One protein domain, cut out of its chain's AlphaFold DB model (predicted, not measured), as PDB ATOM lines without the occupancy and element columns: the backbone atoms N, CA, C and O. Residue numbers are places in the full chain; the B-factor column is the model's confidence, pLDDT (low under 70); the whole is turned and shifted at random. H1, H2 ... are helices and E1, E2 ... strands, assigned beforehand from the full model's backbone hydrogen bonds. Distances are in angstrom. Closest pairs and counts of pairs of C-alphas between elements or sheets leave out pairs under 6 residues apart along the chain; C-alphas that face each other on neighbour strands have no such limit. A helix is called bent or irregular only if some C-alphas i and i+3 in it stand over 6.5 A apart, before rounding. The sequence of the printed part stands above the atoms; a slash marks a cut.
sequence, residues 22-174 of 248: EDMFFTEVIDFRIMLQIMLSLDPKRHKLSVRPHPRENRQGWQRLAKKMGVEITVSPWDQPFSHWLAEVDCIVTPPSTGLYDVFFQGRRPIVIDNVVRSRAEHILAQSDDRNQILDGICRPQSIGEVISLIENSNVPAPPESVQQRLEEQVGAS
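AT A GLANCE: This is residues 22 to 174 of the 248 residues of an uncharacterized protein of Oxalobacter sp (UniProt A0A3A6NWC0). Two short pairs of parallel strands, E1 with E2 and E3 with E4, make a twisted, broken row through the middle, with H1, H2 and H7 on one side of it and H3 and H4 on the other. H5 packs beside the first part of H1, residues 23 to 30, while H6 and H8 pack together at the end of the long axis away from H2. The printed part has 153 residues, with eight named helices and four named strands in the order H1 E1 H2 E2 H3 E3 H4 E4 H5 H6 H7 H8, and its class is mostly helix. The whole is compact, with a radius of gyration of the C-alphas of 15.4 A and a rounded outline spanning 44 by 34 by 32 A.

IN THESE COORDINATES: H1 takes residues 22 to 41, from C-alpha 22 at (-39.992, -12.458, -9.528), and is 28.2 A long. E1, residues 49 to 51, comes next, then H2, residues 59 to 69, 15.6 A long, and E2, residues 73 to 75. H3 is residues 82 to 87, and E3, residues 92 to 94, has C-alpha 94 at (-48.272, 5.481, -2.413). H4, residues 100 to 105, comes before E4, residues 110 to 112. H5, residues 118 to 123, is neither bent nor irregular, but only just: C-alphas 118 and 121 are 6.0 A apart. H6, residues 133 to 137, is only just irregular, with C-alphas 134 and 137 6.52 A apart. H7 is residues 144 to 152, 12.3 A long. H8, residues 161 to 171, is 15.4 A long and ends with C-alpha 171 at (-67.877, 0.147, -3.872).

HOW THE PARTS SIT: H1 touches H5 with residues 23 to 30 alone, at a shallow tilt of 30 degrees, opposite ways; their closest C-alphas are those of Asp 23 and His 123, 4.6 A apart. With residues 34 to 41 alone H1 touches H7, at a steep tilt of 49 degrees, the same way, closest at the C-alphas of Ile 38 and Ile 144, 6.5 A. H1 and H2 are near each other. E1 and E2 are parallel at 27 degrees, and N 51 and O 74 are within hydrogen-bond range at 2.8 A. E1, H2 and E2 form a strand-helix-strand unit, two parallel neighbour strands with a helix between, and its crossover is right-handed. E3, H4 and E4 form another, also right-handed; E3 and E4 are parallel at 25 degrees, with N 111 and O 92 at 2.8 A. E1 and E3 are apart. H3 and H4 only just touch, with 3 pairs of C-alphas within 8 A, the closest those of Ser 83 and Asp 102, 6.9 A. H6 touches H8, closest at the C-alphas of Ile 134 and Val 163, 5.6 A. H4 and H8 are close but not clearly touching, about perpendicular at 78 degrees, with the C-alphas of Tyr 101 and Leu 167 closest at 7.3 A. Each O i to N i+4 pair is within hydrogen-bond range in H1, H2, H3, H4, H7 and H8, against 0 of 2 in H5, where 3 of 3 O i to N i+3 pairs are, and 0 of 1 in H6, where 1 of 2 are.

THE WHOLE: The two C-alphas farthest apart are those of Lys 68 and Ser 174, at 45.4 A. The printed part has no cut, and no link between its named elements is long. Mean pLDDT of the printed part is 91.5, and residue 173 alone is under 70.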
ATOM      1  N   GLU A  22     -41.068 -13.432  -9.361       86.31
ATOM      2  CA  GLU A  22     -39.992 -12.458  -9.528       86.31
ATOM      3  C   GLU A  22     -40.547 -11.117 -10.003       86.31
ATOM      4  O   GLU A  22     -40.107 -10.079  -9.513       86.31
ATOM      5  N   ASP A  23     -41.568 -11.125 -10.863       89.00
ATOM      6  CA  ASP A  23     -42.266  -9.916 -11.306       89.00
ATOM      7  C   ASP A  23     -42.954  -9.192 -10.142       89.00
ATOM      8  O   ASP A  23     -42.806  -7.978  -9.964       89.00
ATOM      9  N   MET A  24     -43.655  -9.947  -9.289       86.62
ATOM     10  CA  MET A  24     -44.269  -9.397  -8.078       86.62
ATOM     11  C   MET A  24     -43.202  -8.765  -7.180       86.62
ATOM     12  O   MET A  24     -43.318  -7.601  -6.793       86.62
ATOM     13  N   PHE A  25     -42.119  -9.498  -6.915       90.06
ATOM     14  CA  PHE A  25     -41.012  -8.998  -6.106       90.06
ATOM     15  C   PHE A  25     -40.359  -7.755  -6.725       90.06
ATOM     16  O   PHE A  25     -40.024  -6.810  -6.010       90.06
ATOM     17  N   PHE A  26     -40.212  -7.719  -8.050       93.31
ATOM     18  CA  PHE A  26     -39.661  -6.579  -8.766       93.31
ATOM     19  C   PHE A  26     -40.494  -5.319  -8.527       93.31
ATOM     20  O   PHE A  26     -39.937  -4.282  -8.155       93.31
ATOM     21  N   THR A  27     -41.819  -5.401  -8.700       94.12
ATOM     22  CA  THR A  27     -42.708  -4.248  -8.483       94.12
ATOM     23  C   THR A  27     -42.628  -3.729  -7.045       94.12
ATOM     24  O   THR A  27     -42.394  -2.536  -6.850       94.12
ATOM     25  N   GLU A  28     -42.677  -4.617  -6.045       92.94
ATOM     26  CA  GLU A  28     -42.568  -4.247  -4.627       92.94
ATOM     27  C   GLU A  28     -41.222  -3.579  -4.297       92.94
ATOM     28  O   GLU A  28     -41.177  -2.549  -3.617       92.94
ATOM     29  N   VAL A  29     -40.109  -4.129  -4.794       95.12
ATOM     30  CA  VAL A  29     -38.764  -3.583  -4.551       95.12
ATOM     31  C   VAL A  29     -38.587  -2.219  -5.208       95.12
ATOM     32  O   VAL A  29     -37.985  -1.321  -4.609       95.12
ATOM     33  N   ILE A  30     -39.094  -2.045  -6.429       97.06
ATOM     34  CA  ILE A  30     -39.028  -0.765  -7.135       97.06
ATOM     35  C   ILE A  30     -39.872   0.290  -6.423       97.06
ATOM     36  O   ILE A  30     -39.356   1.378  -6.161       97.06
ATOM     37  N   ASP A  31     -41.105  -0.032  -6.035       96.56
ATOM     38  CA  ASP A  31     -41.980   0.888  -5.300       96.56
ATOM     39  C   ASP A  31     -41.354   1.298  -3.968       96.56
ATOM     40  O   ASP A  31     -41.292   2.483  -3.627       96.56
ATOM     41  N   PHE A  32     -40.788   0.332  -3.246       95.88
ATOM     42  CA  PHE A  32     -40.068   0.594  -2.009       95.88
ATOM     43  C   PHE A  32     -38.858   1.509  -2.219       95.88
ATOM     44  O   PHE A  32     -38.682   2.489  -1.493       95.88
ATOM     45  N   ARG A  33     -38.040   1.241  -3.243       96.69
ATOM     46  CA  ARG A  33     -36.903   2.095  -3.604       96.69
ATOM     47  C   ARG A  33     -37.353   3.521  -3.927       96.69
ATOM     48  O   ARG A  33     -36.710   4.461  -3.457       96.69
ATOM     49  N   ILE A  34     -38.419   3.690  -4.708       98.12
ATOM     50  CA  ILE A  34     -38.968   5.003  -5.070       98.12
ATOM     51  C   ILE A  34     -39.415   5.753  -3.809       98.12
ATOM     52  O   ILE A  34     -39.016   6.902  -3.618       98.12
ATOM     53  N   MET A  35     -40.159   5.097  -2.910       97.06
ATOM     54  CA  MET A  35     -40.565   5.688  -1.627       97.06
ATOM     55  C   MET A  35     -39.354   6.177  -0.822       97.06
ATOM     56  O   MET A  35     -39.344   7.317  -0.362       97.06
ATOM     57  N   LEU A  36     -38.300   5.363  -0.709       96.06
ATOM     58  CA  LEU A  36     -37.070   5.756  -0.015       96.06
ATOM     59  C   LEU A  36     -36.379   6.960  -0.666       96.06
ATOM     60  O   LEU A  36     -35.903   7.847   0.042       96.06
ATOM     61  N   GLN A  37     -36.325   7.014  -1.998       97.56
ATOM     62  CA  GLN A  37     -35.746   8.149  -2.721       97.56
ATOM     63  C   GLN A  37     -36.537   9.437  -2.486       97.56
ATOM     64  O   GLN A  37     -35.931  10.484  -2.270       97.56
ATOM     65  N   ILE A  38     -37.870   9.362  -2.470       97.81
ATOM     66  CA  ILE A  38     -38.740  10.503  -2.160       97.81
ATOM     67  C   ILE A  38     -38.477  10.987  -0.732       97.81
ATOM     68  O   ILE A  38     -38.206  12.166  -0.527       97.81
ATOM     69  N   MET A  39     -38.468  10.074   0.245       96.50
ATOM     70  CA  MET A  39     -38.204  10.398   1.653       96.50
ATOM     71  C   MET A  39     -36.845  11.081   1.857       96.50
ATOM     72  O   MET A  39     -36.749  12.013   2.647       96.50
ATOM     73  N   LEU A  40     -35.809  10.638   1.141       96.44
ATOM     74  CA  LEU A  40     -34.468  11.230   1.193       96.44
ATOM     75  C   LEU A  40     -34.358  12.582   0.473       96.44
ATOM     76  O   LEU A  40     -33.421  13.327   0.739       96.44
ATOM     77  N   SER A  41     -35.269  12.879  -0.456       96.69
ATOM     78  CA  SER A  41     -35.224  14.099  -1.273       96.69
ATOM     79  C   SER A  41     -35.994  15.270  -0.655       96.69
ATOM     80  O   SER A  41     -35.810  16.407  -1.077       96.69
ATOM     81  N   LEU A  42     -36.865  15.011   0.324       96.00
ATOM     82  CA  LEU A  42     -37.667  16.042   0.984       96.00
ATOM     83  C   LEU A  42     -36.874  16.750   2.088       96.00
ATOM     84  O   LEU A  42     -36.220  16.110   2.909       96.00
ATOM     85  N   ASP A  43     -36.985  18.082   2.152       94.50
ATOM     86  CA  ASP A  43     -36.379  18.873   3.229       94.50
ATOM     87  C   ASP A  43     -37.090  18.592   4.571       94.50
ATOM     88  O   ASP A  43     -38.274  18.938   4.704       94.50
ATOM     89  N   PRO A  44     -36.396  18.026   5.583       93.62
ATOM     90  CA  PRO A  44     -36.988  17.703   6.883       93.62
ATOM     91  C   PRO A  44     -37.416  18.943   7.680       93.62
ATOM     92  O   PRO A  44     -38.194  18.831   8.624       93.62
ATOM     93  N   LYS A  45     -36.941  20.146   7.320       94.81
ATOM     94  CA  LYS A  45     -37.405  21.398   7.938       94.81
ATOM     95  C   LYS A  45     -38.775  21.833   7.424       94.81
ATOM     96  O   LYS A  45     -39.459  22.596   8.102       94.81
ATOM     97  N   ARG A  46     -39.159  21.378   6.230       95.75
ATOM     98  CA  ARG A  46     -40.414  21.746   5.560       95.75
ATOM     99  C   ARG A  46     -41.459  20.638   5.628       95.75
ATOM    100  O   ARG A  46     -42.646  20.941   5.619       95.75
ATOM    101  N   HIS A  47     -41.032  19.380   5.730       96.31
ATOM    102  CA  HIS A  47     -41.919  18.224   5.651       96.31
ATOM    103  C   HIS A  47     -41.724  17.290   6.842       96.31
ATOM    104  O   HIS A  47     -40.601  16.968   7.225       96.31
ATOM    105  N   LYS A  48     -42.838  16.796   7.388       96.75
ATOM    106  CA  LYS A  48     -42.846  15.704   8.365       96.75
ATOM    107  C   LYS A  48     -43.293  14.428   7.671       96.75
ATOM    108  O   LYS A  48     -44.370  14.387   7.085       96.75
ATOM    109  N   LEU A  49     -42.481  13.381   7.755       97.19
ATOM    110  CA  LEU A  49     -42.777  12.107   7.109       97.19
ATOM    111  C   LEU A  49     -43.577  11.206   8.056       97.19
ATOM    112  O   LEU A  49     -43.099  10.837   9.131       97.19
ATOM    113  N   SER A  50     -44.786  10.827   7.644       97.00
ATOM    114  CA  SER A  50     -45.628   9.846   8.334       97.00
ATOM    115  C   SER A  50     -45.731   8.585   7.482       97.00
ATOM    116  O   SER A  50     -46.122   8.654   6.320       97.00
ATOM    117  N   VAL A  51     -45.367   7.431   8.042       96.25
ATOM    118  CA  VAL A  51     -45.403   6.139   7.345       96.25
ATOM    119  C   VAL A  51     -46.519   5.278   7.931       96.25
ATOM    120  O   VAL A  51     -46.610   5.074   9.151       96.25
ATOM    121  N   ARG A  52     -47.352   4.723   7.047       94.56
ATOM    122  CA  ARG A  52     -48.370   3.714   7.358       94.56
ATOM    123  C   ARG A  52     -47.987   2.381   6.712       94.56
ATOM    124  O   ARG A  52     -48.385   2.132   5.582       94.56
ATOM    125  N   PRO A  53     -47.221   1.527   7.415       91.88
ATOM    126  CA  PRO A  53     -46.896   0.197   6.921       91.88
ATOM    127  C   PRO A  53     -48.160  -0.636   6.718       91.88
ATOM    128  O   PRO A  53     -49.124  -0.503   7.484       91.88
ATOM    129  N   HIS A  54     -48.131  -1.548   5.750       88.06
ATOM    130  CA  HIS A  54     -49.201  -2.527   5.587       88.06
ATOM    131  C   HIS A  54     -49.319  -3.388   6.868       88.06
ATOM    132  O   HIS A  54     -48.301  -3.673   7.505       88.06
ATOM    133  N   PRO A  55     -50.516  -3.858   7.285       82.94
ATOM    134  CA  PRO A  55     -50.687  -4.580   8.554       82.94
ATOM    135  C   PRO A  55     -49.810  -5.829   8.738       82.94
ATOM    136  O   PRO A  55     -49.606  -6.272   9.868       82.94
ATOM    137  N   ARG A  56     -49.308  -6.407   7.637       82.81
ATOM    138  CA  ARG A  56     -48.404  -7.571   7.639       82.81
ATOM    139  C   ARG A  56     -46.919  -7.201   7.721       82.81
ATOM    140  O   ARG A  56     -46.091  -8.079   7.945       82.81
ATOM    141  N   GLU A  57     -46.568  -5.931   7.554       86.81
ATOM    142  CA  GLU A  57     -45.185  -5.468   7.587       86.81
ATOM    143  C   GLU A  57     -44.667  -5.259   9.013       86.81
ATOM    144  O   GLU A  57     -45.397  -4.969   9.967       86.81
ATOM    145  N   ASN A  58     -43.345  -5.357   9.162       88.44
ATOM    146  CA  ASN A  58     -42.691  -5.104  10.436       88.44
ATOM    147  C   ASN A  58     -42.501  -3.596  10.675       88.44
ATOM    148  O   ASN A  58     -41.528  -2.995  10.218       88.44
ATOM    149  N   ARG A  59     -43.377  -3.001  11.493       89.31
ATOM    150  CA  ARG A  59     -43.308  -1.585  11.909       89.31
ATOM    151  C   ARG A  59     -41.970  -1.197  12.558       89.31
ATOM    152  O   ARG A  59     -41.451  -0.115  12.299       89.31
ATOM    153  N   GLN A  60     -41.368  -2.081  13.358       90.94
ATOM    154  CA  GLN A  60     -40.040  -1.835  13.947       90.94
ATOM    155  C   GLN A  60     -38.928  -1.907  12.891       90.94
ATOM    156  O   GLN A  60     -37.869  -1.302  13.049       90.94
ATOM    157  N   GLY A  61     -39.145  -2.659  11.808       93.31
ATOM    158  CA  GLY A  61     -38.276  -2.671  10.631       93.31
ATOM    159  C   GLY A  61     -38.174  -1.286  10.001       93.31
ATOM    160  O   GLY A  61     -37.065  -0.782   9.847       93.31
ATOM    161  N   TRP A  62     -39.318  -0.640   9.762       94.56
ATOM    162  CA  TRP A  62     -39.393   0.726   9.236       94.56
ATOM    163  C   TRP A  62     -38.642   1.743  10.105       94.56
ATOM    164  O   TRP A  62     -37.819   2.498   9.595       94.56
ATOM    165  N   GLN A  63     -38.839   1.718  11.427       93.38
ATOM    166  CA  GLN A  63     -38.128   2.619  12.348       93.38
ATOM    167  C   GLN A  63     -36.606   2.406  12.322       93.38
ATOM    168  O   GLN A  63     -35.836   3.367  12.305       93.38
ATOM    169  N   ARG A  64     -36.154   1.144  12.305       95.62
ATOM    170  CA  ARG A  64     -34.720   0.815  12.227       95.62
ATOM    171  C   ARG A  64     -34.109   1.252  10.902       95.62
ATOM    172  O   ARG A  64     -32.988   1.760  10.900       95.62
ATOM    173  N   LEU A  65     -34.832   1.063   9.802       94.44
ATOM    174  CA  LEU A  65     -34.395   1.486   8.479       94.44
ATOM    175  C   LEU A  65     -34.257   3.007   8.404       94.44
ATOM    176  O   LEU A  65     -33.192   3.493   8.039       94.44
ATOM    177  N   ALA A  66     -35.282   3.745   8.830       93.81
ATOM    178  CA  ALA A  66     -35.262   5.204   8.839       93.81
ATOM    179  C   ALA A  66     -34.097   5.755   9.673       93.81
ATOM    180  O   ALA A  66     -33.322   6.577   9.189       93.81
ATOM    181  N   LYS A  67     -33.872   5.190  10.871       94.62
ATOM    182  CA  LYS A  67     -32.707   5.523  11.705       94.62
ATOM    183  C   LYS A  67     -31.381   5.270  10.982       94.62
ATOM    184  O   LYS A  67     -30.481   6.096  11.069       94.62
ATOM    185  N   LYS A  68     -31.246   4.139  10.280       95.88
ATOM    186  CA  LYS A  68     -30.034   3.804   9.509       95.88
ATOM    187  C   LYS A  68     -29.803   4.776   8.347       95.88
ATOM    188  O   LYS A  68     -28.658   5.045   8.011       95.88
ATOM    189  N   MET A  69     -30.876   5.283   7.750       94.38
ATOM    190  CA  MET A  69     -30.828   6.232   6.637       94.38
ATOM    191  C   MET A  69     -30.695   7.694   7.081       94.38
ATOM    192  O   MET A  69     -30.549   8.562   6.230       94.38
ATOM    193  N   GLY A  70     -30.755   7.980   8.386       94.00
ATOM    194  CA  GLY A  70     -30.757   9.353   8.893       94.00
ATOM    195  C   GLY A  70     -32.035  10.126   8.556       94.00
ATOM    196  O   GLY A  70     -32.006  11.350   8.519       94.00
ATOM    197  N   VAL A  71     -33.144   9.423   8.304       94.69
ATOM    198  CA  VAL A  71     -34.445  10.023   7.986       94.69
ATOM    199  C   VAL A  71     -35.330   9.981   9.225       94.69
ATOM    200  O   VAL A  71     -35.508   8.927   9.840       94.69
ATOM    201  N   GLU A  72     -35.911  11.121   9.586       94.81
ATOM    202  CA  GLU A  72     -36.895  11.197  10.660       94.81
ATOM    203  C   GLU A  72     -38.283  10.836  10.124       94.81
ATOM    204  O   GLU A  72     -38.806  11.490   9.221       94.81
ATOM    205  N   ILE A  73     -38.880   9.774  10.673       96.25
ATOM    206  CA  ILE A  73     -40.232   9.333  10.318       96.25
ATOM    207  C   ILE A  73     -41.078   9.110  11.563       96.25
ATOM    208  O   ILE A  73     -40.593   8.631  12.591       96.25
ATOM    209  N   THR A  74     -42.377   9.343  11.426       96.44
ATOM    210  CA  THR A  74     -43.388   8.890  12.379       96.44
ATOM    211  C   THR A  74     -44.094   7.667  11.805       96.44
ATOM    212  O   THR A  74     -44.766   7.754  10.785       96.44
ATOM    213  N   VAL A  75     -43.951   6.502  12.444       95.25
ATOM    214  CA  VAL A  75     -44.700   5.297  12.048       95.25
ATOM    215  C   VAL A  75     -46.037   5.281  12.785       95.25
ATOM    216  O   VAL A  75     -46.064   5.118  14.006       95.25
ATOM    217  N   SER A  76     -47.135   5.403  12.042       92.94
ATOM    218  CA  SER A  76     -48.503   5.439  12.591       92.94
ATOM    219  C   SER A  76     -48.811   4.251  13.526       92.94
ATOM    220  O   SER A  76     -48.340   3.135  13.254       92.94
ATOM    221  N   PRO A  77     -49.570   4.445  14.626       89.38
ATOM    222  CA  PRO A  77     -50.002   3.380  15.540       89.38
ATOM    223  C   PRO A  77     -50.759   2.250  14.832       89.38
ATOM    224  O   PRO A  77     -51.549   2.497  13.928       89.38
ATOM    225  N   TRP A  78     -50.540   0.993  15.234       82.44
ATOM    226  CA  TRP A  78     -51.157  -0.168  14.564       82.44
ATOM    227  C   TRP A  78     -52.674  -0.237  14.759       82.44
ATOM    228  O   TRP A  78     -53.376  -0.806  13.931       82.44
ATOM    229  N   ASP A  79     -53.144   0.316  15.868       82.19
ATOM    230  CA  ASP A  79     -54.525   0.355  16.331       82.19
ATOM    231  C   ASP A  79     -55.267   1.616  15.875       82.19
ATOM    232  O   ASP A  79     -56.486   1.690  16.014       82.19
ATOM    233  N   GLN A  80     -54.566   2.591  15.287       88.38
ATOM    234  CA  GLN A  80     -55.202   3.740  14.651       88.38
ATOM    235  C   GLN A  80     -55.908   3.277  13.366       88.38
ATOM    236  O   GLN A  80     -55.253   2.664  12.517       88.38
ATOM    237  N   PRO A  81     -57.211   3.558  13.175       88.56
ATOM    238  CA  PRO A  81     -57.896   3.299  11.911       88.56
ATOM    239  C   PRO A  81     -57.221   4.029  10.745       88.56
ATOM    240  O   PRO A  81     -56.751   5.156  10.908       88.56
ATOM    241  N   PHE A  82     -57.198   3.414   9.557       89.81
ATOM    242  CA  PHE A  82     -56.580   4.026   8.373       89.81
ATOM    243  C   PHE A  82     -57.200   5.390   8.051       89.81
ATOM    244  O   PHE A  82     -56.479   6.355   7.824       89.81
ATOM    245  N   SER A  83     -58.523   5.496   8.162       89.38
ATOM    246  CA  SER A  83     -59.271   6.742   8.003       89.38
ATOM    247  C   SER A  83     -58.856   7.842   8.989       89.38
ATOM    248  O   SER A  83     -58.817   9.014   8.626       89.38
ATOM    249  N   HIS A  84     -58.529   7.498  10.235       90.62
ATOM    250  CA  HIS A  84     -58.086   8.490  11.217       90.62
ATOM    251  C   HIS A  84     -56.679   8.990  10.880       90.62
ATOM    252  O   HIS A  84     -56.435  10.188  10.914       90.62
ATOM    253  N   TRP A  85     -55.784   8.084  10.479       94.25
ATOM    254  CA  TRP A  85     -54.451   8.460  10.008       94.25
ATOM    255  C   TRP A  85     -54.509   9.338   8.746       94.25
ATOM    256  O   TRP A  85     -53.817  10.349   8.668       94.25
ATOM    257  N   LEU A  86     -55.379   9.005   7.785       93.69
ATOM    258  CA  LEU A  86     -55.592   9.801   6.570       93.69
ATOM    259  C   LEU A  86     -56.078  11.233   6.860       93.69
ATOM    260  O   LEU A  86     -55.790  12.154   6.095       93.69
ATOM    261  N   ALA A  87     -56.794  11.445   7.965       91.50
ATOM    262  CA  ALA A  87     -57.238  12.776   8.370       91.50
ATOM    263  C   ALA A  87     -56.076  13.672   8.850       91.50
ATOM    264  O   ALA A  87     -56.190  14.894   8.769       91.50
ATOM    265  N   GLU A  88     -54.969  13.077   9.301       93.31
ATOM    266  CA  GLU A  88     -53.802  13.760   9.882       93.31
ATOM    267  C   GLU A  88     -52.711  14.100   8.850       93.31
ATOM    268  O   GLU A  88     -51.740  14.773   9.192       93.31
ATOM    269  N   VAL A  89     -52.840  13.626   7.607       93.94
ATOM    270  CA  VAL A  89     -51.841  13.819   6.544       93.94
ATOM    271  C   VAL A  89     -52.324  14.805   5.481       93.94
ATOM    272  O   VAL A  89     -53.474  14.767   5.039       93.94
ATOM    273  N   ASP A  90     -51.419  15.681   5.044       93.31
ATOM    274  CA  ASP A  90     -51.714  16.706   4.034       93.31
ATOM    275  C   ASP A  90     -51.590  16.167   2.604       93.31
ATOM    276  O   ASP A  90     -52.407  16.477   1.737       93.31
ATOM    277  N   CYS A  91     -50.582  15.323   2.369       95.19
ATOM    278  CA  CYS A  91     -50.266  14.736   1.073       95.19
ATOM    279  C   CYS A  91     -50.009  13.235   1.222       95.19
ATOM    280  O   CYS A  91     -49.360  12.795   2.171       95.19
ATOM    281  N   ILE A  92     -50.501  12.448   0.264       96.00
ATOM    282  CA  ILE A  92     -50.385  10.989   0.264       96.00
ATOM    283  C   ILE A  92     -49.585  10.572  -0.958       96.00
ATOM    284  O   ILE A  92     -49.934  10.924  -2.082       96.00
ATOM    285  N   VAL A  93     -48.532   9.798  -0.726       97.44
ATOM    286  CA  VAL A  93     -47.695   9.198  -1.766       97.44
ATOM    287  C   VAL A  93     -47.709   7.695  -1.548       97.44
ATOM    288  O   VAL A  93     -47.452   7.238  -0.434       97.44
ATOM    289  N   THR A  94     -48.056   6.924  -2.572       96.81
ATOM    290  CA  THR A  94     -48.272   5.481  -2.413       96.81
ATOM    291  C   THR A  94     -48.124   4.745  -3.747       96.81
ATOM    292  O   THR A  94     -48.386   5.343  -4.792       96.81
ATOM    293  N   PRO A  95     -47.687   3.474  -3.769       96.25
ATOM    294  CA  PRO A  95     -47.900   2.626  -4.940       96.25
ATOM    295  C   PRO A  95     -49.401   2.349  -5.154       96.25
ATOM    296  O   PRO A  95     -50.219   2.643  -4.277       96.25
ATOM    297  N   PRO A  96     -49.797   1.780  -6.303       94.81
ATOM    298  CA  PRO A  96     -51.146   1.266  -6.499       94.81
ATOM    299  C   PRO A  96     -51.562   0.352  -5.347       94.81
ATOM    300  O   PRO A  96     -50.814  -0.525  -4.923       94.81
ATOM    301  N   SER A  97     -52.745   0.610  -4.799       92.19
ATOM    302  CA  SER A  97     -53.248  -0.110  -3.637       92.19
ATOM    303  C   SER A  97     -54.766  -0.032  -3.564       92.19
ATOM    304  O   SER A  97     -55.355   1.023  -3.802       92.19
ATOM    305  N   THR A  98     -55.402  -1.106  -3.104       87.69
ATOM    306  CA  THR A  98     -56.792  -1.069  -2.617       87.69
ATOM    307  C   THR A  98     -57.037  -0.001  -1.539       87.69
ATOM    308  O   THR A  98     -58.155   0.484  -1.406       87.69
ATOM    309  N   GLY A  99     -56.016   0.468  -0.814       88.94
ATOM    310  CA  GLY A  99     -56.168   1.589   0.123       88.94
ATOM    311  C   GLY A  99     -56.595   2.908  -0.541       88.94
ATOM    312  O   GLY A  99     -57.096   3.803   0.136       88.94
ATOM    313  N   LEU A 100     -56.444   3.040  -1.865       91.62
ATOM    314  CA  LEU A 100     -56.837   4.239  -2.609       91.62
ATOM    315  C   LEU A 100     -58.341   4.532  -2.521       91.62
ATOM    316  O   LEU A 100     -58.717   5.702  -2.526       91.62
ATOM    317  N   TYR A 101     -59.201   3.516  -2.380       88.31
ATOM    318  CA  TYR A 101     -60.641   3.738  -2.199       88.31
ATOM    319  C   TYR A 101     -60.916   4.595  -0.956       88.31
ATOM    320  O   TYR A 101     -61.616   5.603  -1.048       88.31
ATOM    321  N   ASP A 102     -60.303   4.259   0.183       88.25
ATOM    322  CA  ASP A 102     -60.449   5.016   1.433       88.25
ATOM    323  C   ASP A 102     -59.920   6.451   1.301       88.25
ATOM    324  O   ASP A 102     -60.521   7.390   1.825       88.25
ATOM    325  N   VAL A 103     -58.822   6.635   0.559       91.44
ATOM    326  CA  VAL A 103     -58.263   7.961   0.256       91.44
ATOM    327  C   VAL A 103     -59.299   8.821  -0.473       91.44
ATOM    328  O   VAL A 103     -59.557   9.958  -0.068       91.44
ATOM    329  N   PHE A 104     -59.945   8.273  -1.505       87.25
ATOM    330  CA  PHE A 104     -60.979   8.994  -2.245       87.25
ATOM    331  C   PHE A 104     -62.243   9.239  -1.431       87.25
ATOM    332  O   PHE A 104     -62.817  10.324  -1.524       87.25
ATOM    333  N   PHE A 105     -62.657   8.287  -0.593       83.62
ATOM    334  CA  PHE A 105     -63.801   8.468   0.301       83.62
ATOM    335  C   PHE A 105     -63.624   9.645   1.263       83.62
ATOM    336  O   PHE A 105     -64.607  10.285   1.635       83.62
ATOM    337  N   GLN A 106     -62.384   9.971   1.625       85.31
ATOM    338  CA  GLN A 106     -62.063  11.146   2.433       85.31
ATOM    339  C   GLN A 106     -61.865  12.436   1.629       85.31
ATOM    340  O   GLN A 106     -61.484  13.460   2.195       85.31
ATOM    341  N   GLY A 107     -62.087  12.408   0.313       85.50
ATOM    342  CA  GLY A 107     -61.851  13.556  -0.562       85.50
ATOM    343  C   GLY A 107     -60.372  13.935  -0.682       85.50
ATOM    344  O   GLY A 107     -60.055  15.069  -1.048       85.50
ATOM    345  N   ARG A 108     -59.458  13.011  -0.359       89.50
ATOM    346  CA  ARG A 108     -58.011  13.217  -0.467       89.50
ATOM    347  C   ARG A 108     -57.521  12.848  -1.868       89.50
ATOM    348  O   ARG A 108     -58.184  12.132  -2.616       89.50
ATOM    349  N   ARG A 109     -56.350  13.374  -2.233       91.75
ATOM    350  CA  ARG A 109     -55.770  13.249  -3.576       91.75
ATOM    351  C   ARG A 109     -54.401  12.575  -3.477       91.75
ATOM    352  O   ARG A 109     -53.463  13.219  -3.005       91.75
ATOM    353  N   PRO A 110     -54.280  11.293  -3.849       95.06
ATOM    354  CA  PRO A 110     -53.009  10.589  -3.776       95.06
ATOM    355  C   PRO A 110     -52.119  10.905  -4.984       95.06
ATOM    356  O   PRO A 110     -52.606  11.137  -6.091       95.06
ATOM    357  N   ILE A 111     -50.808  10.855  -4.760       97.38
ATOM    358  CA  ILE A 111     -49.776  10.764  -5.792       97.38
ATOM    359  C   ILE A 111     -49.379   9.289  -5.896       97.38
ATOM    360  O   ILE A 111     -48.846   8.720  -4.938       97.38
ATOM    361  N   VAL A 112     -49.649   8.670  -7.043       97.38
ATOM    362  CA  VAL A 112     -49.367   7.253  -7.285       97.38
ATOM    363  C   VAL A 112     -48.062   7.105  -8.063       97.38
ATOM    364  O   VAL A 112     -47.883   7.709  -9.113       97.38
ATOM    365  N   ILE A 113     -47.120   6.334  -7.518       97.88
ATOM    366  CA  ILE A 113     -45.708   6.339  -7.956       97.88
ATOM    367  C   ILE A 113     -45.345   5.272  -9.000       97.88
ATOM    368  O   ILE A 113     -44.176   5.138  -9.361       97.88
ATOM    369  N   ASP A 114     -46.319   4.518  -9.497       96.25
ATOM    370  CA  ASP A 114     -46.098   3.379 -10.397       96.25
ATOM    371  C   ASP A 114     -45.431   3.737 -11.730       96.25
ATOM    372  O   ASP A 114     -44.747   2.903 -12.323       96.25
ATOM    373  N   ASN A 115     -45.591   4.976 -12.191       96.81
ATOM    374  CA  ASN A 115     -45.009   5.452 -13.444       96.81
ATOM    375  C   ASN A 115     -43.598   6.047 -13.300       96.81
ATOM    376  O   ASN A 115     -42.969   6.365 -14.307       96.81
ATOM    377  N   VAL A 116     -43.067   6.180 -12.079       97.94
ATOM    378  CA  VAL A 116     -41.746   6.796 -11.845       97.94
ATOM    379  C   VAL A 116     -40.610   5.976 -12.472       97.94
ATOM    380  O   VAL A 116     -39.587   6.532 -12.874       97.94
ATOM    381  N   VAL A 117     -40.774   4.653 -12.576       97.00
ATOM    382  CA  VAL A 117     -39.816   3.748 -13.226       97.00
ATOM    383  C   VAL A 117     -40.521   2.990 -14.343       97.00
ATOM    384  O   VAL A 117     -41.263   2.046 -14.095       97.00
ATOM    385  N   ARG A 118     -40.245   3.368 -15.594       95.06
ATOM    386  CA  ARG A 118     -40.938   2.827 -16.776       95.06
ATOM    387  C   ARG A 118     -40.870   1.301 -16.902       95.06
ATOM    388  O   ARG A 118     -41.869   0.692 -17.270       95.06
ATOM    389  N   SER A 119     -39.731   0.686 -16.576       94.25
ATOM    390  CA  SER A 119     -39.567  -0.773 -16.665       94.25
ATOM    391  C   SER A 119     -40.478  -1.536 -15.701       94.25
ATOM    392  O   SER A 119     -40.779  -2.694 -15.948       94.25
ATOM    393  N   ARG A 120     -40.998  -0.896 -14.643       94.50
ATOM    394  CA  ARG A 120     -41.965  -1.505 -13.716       94.50
ATOM    395  C   ARG A 120     -43.209  -2.033 -14.432       94.50
ATOM    396  O   ARG A 120     -43.740  -3.062 -14.031       94.50
ATOM    397  N   ALA A 121     -43.647  -1.372 -15.508       93.12
ATOM    398  CA  ALA A 121     -44.839  -1.767 -16.256       93.12
ATOM    399  C   ALA A 121     -44.730  -3.175 -16.873       93.12
ATOM    400  O   ALA A 121     -45.734  -3.879 -17.003       93.12
ATOM    401  N   GLU A 122     -43.511  -3.613 -17.197       92.25
ATOM    402  CA  GLU A 122     -43.232  -4.935 -17.770       92.25
ATOM    403  C   GLU A 122     -43.481  -6.057 -16.752       92.25
ATOM    404  O   GLU A 122     -43.836  -7.165 -17.139       92.25
ATOM    405  N   HIS A 123     -43.467  -5.742 -15.454       92.94
ATOM    406  CA  HIS A 123     -43.612  -6.693 -14.349       92.94
ATOM    407  C   HIS A 123     -45.016  -6.693 -13.710       92.94
ATOM    408  O   HIS A 123     -45.274  -7.382 -12.730       92.94
ATOM    409  N   ILE A 124     -45.977  -5.937 -14.261       91.19
ATOM    410  CA  ILE A 124     -47.335  -5.870 -13.694       91.19
ATOM    411  C   ILE A 124     -48.092  -7.189 -13.905       91.19
ATOM    412  O   ILE A 124     -48.376  -7.572 -15.047       91.19
ATOM    413  N   LEU A 125     -48.495  -7.836 -12.812       88.81
ATOM    414  CA  LEU A 125     -49.343  -9.030 -12.832       88.81
ATOM    415  C   LEU A 125     -50.800  -8.701 -13.198       88.81
ATOM    416  O   LEU A 125     -51.300  -7.606 -12.935       88.81
ATOM    417  N   ALA A 126     -51.519  -9.666 -13.774       85.81
ATOM    418  CA  ALA A 126     -52.906  -9.477 -14.202       85.81
ATOM    419  C   ALA A 126     -53.894  -9.209 -13.063       85.81
ATOM    420  O   ALA A 126     -54.876  -8.503 -13.271       85.81
ATOM    421  N   GLN A 127     -53.623  -9.751 -11.878       82.31
ATOM    422  CA  GLN A 127     -54.450  -9.568 -10.683       82.31
ATOM    423  C   GLN A 127     -53.944  -8.432  -9.778       82.31
ATOM    424  O   GLN A 127     -54.434  -8.283  -8.663       82.31
ATOM    425  N   SER A 128     -52.943  -7.663 -10.221       87.25
ATOM    426  CA  SER A 128     -52.377  -6.581  -9.415       87.25
ATOM    427  C   SER A 128     -53.314  -5.375  -9.328       87.25
ATOM    428  O   SER A 128     -54.038  -5.062 -10.279       87.25
ATOM    429  N   ASP A 129     -53.208  -4.628  -8.226       89.56
ATOM    430  CA  ASP A 129     -53.871  -3.334  -8.026       89.56
ATOM    431  C   ASP A 129     -53.484  -2.305  -9.106       89.56
ATOM    432  O   ASP A 129     -54.234  -1.366  -9.367       89.56
ATOM    433  N   ASP A 130     -52.362  -2.515  -9.801       90.88
ATOM    434  CA  ASP A 130     -51.921  -1.738 -10.968       90.88
ATOM    435  C   ASP A 130     -52.911  -1.728 -12.141       90.88
ATOM    436  O   ASP A 130     -52.850  -0.851 -13.001       90.88
ATOM    437  N   ARG A 131     -53.805  -2.721 -12.223       88.56
ATOM    438  CA  ARG A 131     -54.837  -2.794 -13.271       88.56
ATOM    439  C   ARG A 131     -56.171  -2.202 -12.835       88.56
ATOM    440  O   ARG A 131     -57.166  -2.321 -13.552       88.56
ATOM    441  N   ASN A 132     -56.216  -1.578 -11.662       88.38
ATOM    442  CA  ASN A 132     -57.437  -0.983 -11.170       88.38
ATOM    443  C   ASN A 132     -57.810   0.250 -12.005       88.38
ATOM    444  O   ASN A 132     -57.040   1.199 -12.138       88.38
ATOM    445  N   GLN A 133     -59.036   0.256 -12.523       87.44
ATOM    446  CA  GLN A 133     -59.570   1.343 -13.337       87.44
ATOM    447  C   GLN A 133     -59.574   2.686 -12.597       87.44
ATOM    448  O   GLN A 133     -59.526   3.730 -13.240       87.44
ATOM    449  N   ILE A 134     -59.597   2.719 -11.261       87.12
ATOM    450  CA  ILE A 134     -59.521   4.001 -10.545       87.12
ATOM    451  C   ILE A 134     -58.237   4.777 -10.883       87.12
ATOM    452  O   ILE A 134     -58.253   5.999 -10.794       87.12
ATOM    453  N   LEU A 135     -57.163   4.101 -11.322       89.94
ATOM    454  CA  LEU A 135     -55.861   4.705 -11.623       89.94
ATOM    455  C   LEU A 135     -55.849   5.632 -12.850       89.94
ATOM    456  O   LEU A 135     -54.972   6.493 -12.927       89.94
ATOM    457  N   ASP A 136     -56.799   5.512 -13.785       84.81
ATOM    458  CA  ASP A 136     -56.792   6.289 -15.043       84.81
ATOM    459  C   ASP A 136     -57.001   7.802 -14.841       84.81
ATOM    460  O   ASP A 136     -56.725   8.595 -15.738       84.81
ATOM    461  N   GLY A 137     -57.502   8.217 -13.675       81.25
ATOM    462  CA  GLY A 137     -57.758   9.622 -13.345       81.25
ATOM    463  C   GLY A 137     -56.922  10.159 -12.186       81.25
ATOM    464  O   GLY A 137     -57.258  11.199 -11.626       81.25
ATOM    465  N   ILE A 138     -55.871   9.445 -11.779       89.94
ATOM    466  CA  ILE A 138     -55.068   9.794 -10.601       89.94
ATOM    467  C   ILE A 138     -53.754  10.445 -11.029       89.94
ATOM    468  O   ILE A 138     -53.218  10.179 -12.102       89.94
ATOM    469  N   CYS A 139     -53.216  11.303 -10.164       94.88
ATOM    470  CA  CYS A 139     -51.895  11.882 -10.343       94.88
ATOM    471  C   CYS A 139     -50.813  10.787 -10.336       94.88
ATOM    472  O   CYS A 139     -50.536  10.197  -9.291       94.88
ATOM    473  N   ARG A 140     -50.216  10.522 -11.505       95.94
ATOM    474  CA  ARG A 140     -49.205   9.474 -11.731       95.94
ATOM    475  C   ARG A 140     -47.935  10.049 -12.377       95.94
ATOM    476  O   ARG A 140     -47.771   9.928 -13.597       95.94
ATOM    477  N   PRO A 141     -47.081  10.732 -11.594       97.31
ATOM    478  CA  PRO A 141     -45.861  11.361 -12.098       97.31
ATOM    479  C   PRO A 141     -44.891  10.350 -12.719       97.31
ATOM    480  O   PRO A 141     -44.859   9.179 -12.345       97.31
ATOM    481  N   GLN A 142     -44.073  10.825 -13.653       97.69
ATOM    482  CA  GLN A 142     -43.120  10.019 -14.428       97.69
ATOM    483  C   GLN A 142     -41.700  10.050 -13.845       97.69
ATOM    484  O   GLN A 142     -40.794   9.394 -14.356       97.69
ATOM    485  N   SER A 143     -41.467  10.837 -12.789       98.31
ATOM    486  CA  SER A 143     -40.153  10.958 -12.157       98.31
ATOM    487  C   SER A 143     -40.240  11.351 -10.682       98.31
ATOM    488  O   SER A 143     -41.228  11.927 -10.229       98.31
ATOM    489  N   ILE A 144     -39.160  11.104  -9.935       98.25
ATOM    490  CA  ILE A 144     -39.018  11.575  -8.547       98.25
ATOM    491  C   ILE A 144     -39.136  13.103  -8.479       98.25
ATOM    492  O   ILE A 144     -39.800  13.620  -7.589       98.25
ATOM    493  N   GLY A 145     -38.537  13.834  -9.426       98.12
ATOM    494  CA  GLY A 145     -38.587  15.300  -9.444       98.12
ATOM    495  C   GLY A 145     -40.011  15.846  -9.566       98.12
ATOM    496  O   GLY A 145     -40.365  16.798  -8.874       98.12
ATOM    497  N   GLU A 146     -40.853  15.205 -10.380       98.12
ATOM    498  CA  GLU A 146     -42.277  15.543 -10.467       98.12
ATOM    499  C   GLU A 146     -43.013  15.261  -9.155       98.12
ATOM    500  O   GLU A 146     -43.782  16.110  -8.708       98.12
ATOM    501  N   VAL A 147     -42.742  14.123  -8.499       98.19
ATOM    502  CA  VAL A 147     -43.317  13.815  -7.176       98.19
ATOM    503  C   VAL A 147     -42.973  14.916  -6.171       98.19
ATOM    504  O   VAL A 147     -43.864  15.434  -5.504       98.19
ATOM    505  N   ILE A 148     -41.697  15.304  -6.080       97.94
ATOM    506  CA  ILE A 148     -41.248  16.349  -5.150       97.94
ATOM    507  C   ILE A 148     -41.912  17.689  -5.477       97.94
ATOM    508  O   ILE A 148     -42.456  18.325  -4.580       97.94
ATOM    509  N   SER A 149     -41.964  18.076  -6.752       97.38
ATOM    510  CA  SER A 149     -42.632  19.310  -7.182       97.38
ATOM    511  C   SER A 149     -44.118  19.338  -6.804       97.38
ATOM    512  O   SER A 149     -44.624  20.362  -6.342       97.38
ATOM    513  N   LEU A 150     -44.831  18.218  -6.951       97.00
ATOM    514  CA  LEU A 150     -46.243  18.107  -6.567       97.00
ATOM    515  C   LEU A 150     -46.446  18.264  -5.055       97.00
ATOM    516  O   LEU A 150     -47.389  18.943  -4.642       97.00
ATOM    517  N   ILE A 151     -45.554  17.680  -4.248       96.38
ATOM    518  CA  ILE A 151     -45.565  17.806  -2.783       96.38
ATOM    519  C   ILE A 151     -45.294  19.259  -2.378       96.38
ATOM    520  O   ILE A 151     -46.083  19.852  -1.645       96.38
ATOM    521  N   GLU A 152     -44.214  19.859  -2.882       94.88
ATOM    522  CA  GLU A 152     -43.783  21.202  -2.481       94.88
ATOM    523  C   GLU A 152     -44.777  22.296  -2.875       94.88
ATOM    524  O   GLU A 152     -44.957  23.260  -2.130       94.88
ATOM    525  N   ASN A 153     -45.431  22.144  -4.028       93.31
ATOM    526  CA  ASN A 153     -46.408  23.107  -4.530       93.31
ATOM    527  C   ASN A 153     -47.840  22.814  -4.065       93.31
ATOM    528  O   ASN A 153     -48.746  23.580  -4.393       93.31
ATOM    529  N   SER A 154     -48.071  21.709  -3.341       88.81
ATOM    530  CA  SER A 154     -49.411  21.249  -2.937       88.81
ATOM    531  C   SER A 154     -50.408  21.187  -4.108       88.81
ATOM    532  O   SER A 154     -51.609  21.409  -3.944       88.81
ATOM    533  N   ASN A 155     -49.913  20.896  -5.313       88.31
ATOM    534  CA  ASN A 155     -50.669  21.011  -6.560       88.31
ATOM    535  C   ASN A 155     -51.075  19.634  -7.096       88.31
ATOM    536  O   ASN A 155     -50.794  19.289  -8.242       88.31
ATOM    537  N   VAL A 156     -51.707  18.816  -6.251       91.00
ATOM    538  CA  VAL A 156     -52.229  17.515  -6.683       91.00
ATOM    539  C   VAL A 156     -53.579  17.729  -7.383       91.00
ATOM    540  O   VAL A 156     -54.521  18.236  -6.748       91.00
ATOM    541  N   PRO A 157     -53.709  17.356  -8.672       87.62
ATOM    542  CA  PRO A 157     -54.955  17.500  -9.415       87.62
ATOM    543  C   PRO A 157     -56.115  16.792  -8.718       87.62
ATOM    544  O   PRO A 157     -55.949  15.726  -8.122       87.62
ATOM    545  N   ALA A 158     -57.304  17.390  -8.786       85.94
ATOM    546  CA  ALA A 158     -58.514  16.704  -8.354       85.94
ATOM    547  C   ALA A 158     -58.777  15.495  -9.270       85.94
ATOM    548  O   ALA A 158     -58.555  15.609 -10.479       85.94
ATOM    549  N   PRO A 159     -59.267  14.365  -8.728       83.19
ATOM    550  CA  PRO A 159     -59.687  13.256  -9.570       83.19
ATOM    551  C   PRO A 159     -60.840  13.712 -10.483       83.19
ATOM    552  O   PRO A 159     -61.713  14.461 -10.027       83.19
ATOM    553  N   PRO A 160     -60.867  13.284 -11.756       85.19
ATOM    554  CA  PRO A 160     -61.960  13.592 -12.664       85.19
ATOM    555  C   PRO A 160     -63.256  12.914 -12.203       85.19
ATOM    556  O   PRO A 160     -63.240  11.938 -11.450       85.19
ATOM    557  N   GLU A 161     -64.395  13.396 -12.699       85.81
ATOM    558  CA  GLU A 161     -65.720  12.849 -12.371       85.81
ATOM    559  C   GLU A 161     -65.837  11.350 -12.698       85.81
ATOM    560  O   GLU A 161     -66.472  10.599 -11.960       85.81
ATOM    561  N   SER A 162     -65.136  10.881 -13.735       85.94
ATOM    562  CA  SER A 162     -65.078   9.463 -14.101       85.94
ATOM    563  C   SER A 162     -64.536   8.568 -12.982       85.94
ATOM    564  O   SER A 162     -64.993   7.439 -12.833       85.94
ATOM    565  N   VAL A 163     -63.606   9.059 -12.153       84.44
ATOM    566  CA  VAL A 163     -63.126   8.312 -10.980       84.44
ATOM    567  C   VAL A 163     -64.224   8.227  -9.926       84.44
ATOM    568  O   VAL A 163     -64.421   7.165  -9.348       84.44
ATOM    569  N   GLN A 164     -64.989   9.298  -9.704       81.56
ATOM    570  CA  GLN A 164     -66.102   9.281  -8.746       81.56
ATOM    571  C   GLN A 164     -67.205   8.307  -9.170       81.56
ATOM    572  O   GLN A 164     -67.712   7.561  -8.337       81.56
ATOM    573  N   GLN A 165     -67.529   8.272 -10.464       86.06
ATOM    574  CA  GLN A 165     -68.484   7.314 -11.024       86.06
ATOM    575  C   GLN A 165     -67.996   5.871 -10.842       86.06
ATOM    576  O   GLN A 165     -68.738   5.041 -10.329       86.06
ATOM    577  N   ARG A 166     -66.721   5.588 -11.146       86.12
ATOM    578  CA  ARG A 166     -66.119   4.258 -10.935       86.12
ATOM    579  C   ARG A 166     -66.124   3.837  -9.467       86.12
ATOM    580  O   ARG A 166     -66.401   2.682  -9.165       86.12
ATOM    581  N   LEU A 167     -65.847   4.763  -8.548       82.12
ATOM    582  CA  LEU A 167     -65.953   4.498  -7.112       82.12
ATOM    583  C   LEU A 167     -67.397   4.146  -6.730       82.12
ATOM    584  O   LEU A 167     -67.622   3.179  -6.010       82.12
ATOM    585  N   GLU A 168     -68.389   4.879  -7.234       84.19
ATOM    586  CA  GLU A 168     -69.794   4.540  -6.997       84.19
ATOM    587  C   GLU A 168     -70.145   3.146  -7.547       84.19
ATOM    588  O   GLU A 168     -70.758   2.357  -6.835       84.19
ATOM    589  N   GLU A 169     -69.696   2.803  -8.754       85.38
ATOM    590  CA  GLU A 169     -69.946   1.498  -9.381       85.38
ATOM    591  C   GLU A 169     -69.282   0.329  -8.637       85.38
ATOM    592  O   GLU A 169     -69.888  -0.731  -8.481       85.38
ATOM    593  N   GLN A 170     -68.042   0.504  -8.174       81.50
ATOM    594  CA  GLN A 170     -67.245  -0.585  -7.600       81.50
ATOM    595  C   GLN A 170     -67.523  -0.826  -6.116       81.50
ATOM    596  O   GLN A 170     -67.546  -1.974  -5.674       81.50
ATOM    597  N   VAL A 171     -67.704   0.240  -5.333       76.31
ATOM    598  CA  VAL A 171     -67.877   0.147  -3.872       76.31
ATOM    599  C   VAL A 171     -69.264   0.572  -3.404       76.31
ATOM    600  O   VAL A 171     -69.543   0.495  -2.207       76.31
ATOM    601  N   GLY A 172     -70.155   0.983  -4.314       75.94
ATOM    602  CA  GLY A 172     -71.504   1.416  -3.959       75.94
ATOM    603  C   GLY A 172     -71.448   2.547  -2.945       75.94
ATOM    604  O   GLY A 172     -72.073   2.450  -1.892       75.94
ATOM    605  N   ALA A 173     -70.622   3.566  -3.191       69.88
ATOM    606  CA  ALA A 173     -70.311   4.618  -2.225       69.88
ATOM    607  C   ALA A 173     -71.571   5.238  -1.578       69.88
ATOM    608  O   ALA A 173     -71.593   5.482  -0.366       69.88
ATOM    609  N   SER A 174     -72.655   5.415  -2.336       70.62
ATOM    610  CA  SER A 174     -73.956   5.869  -1.831       70.62
ATOM    611  C   SER A 174     -74.652   4.863  -0.903       70.62
ATOM    612  O   SER A 174     -75.273   5.260   0.088       70.62
TER     613      SER A 174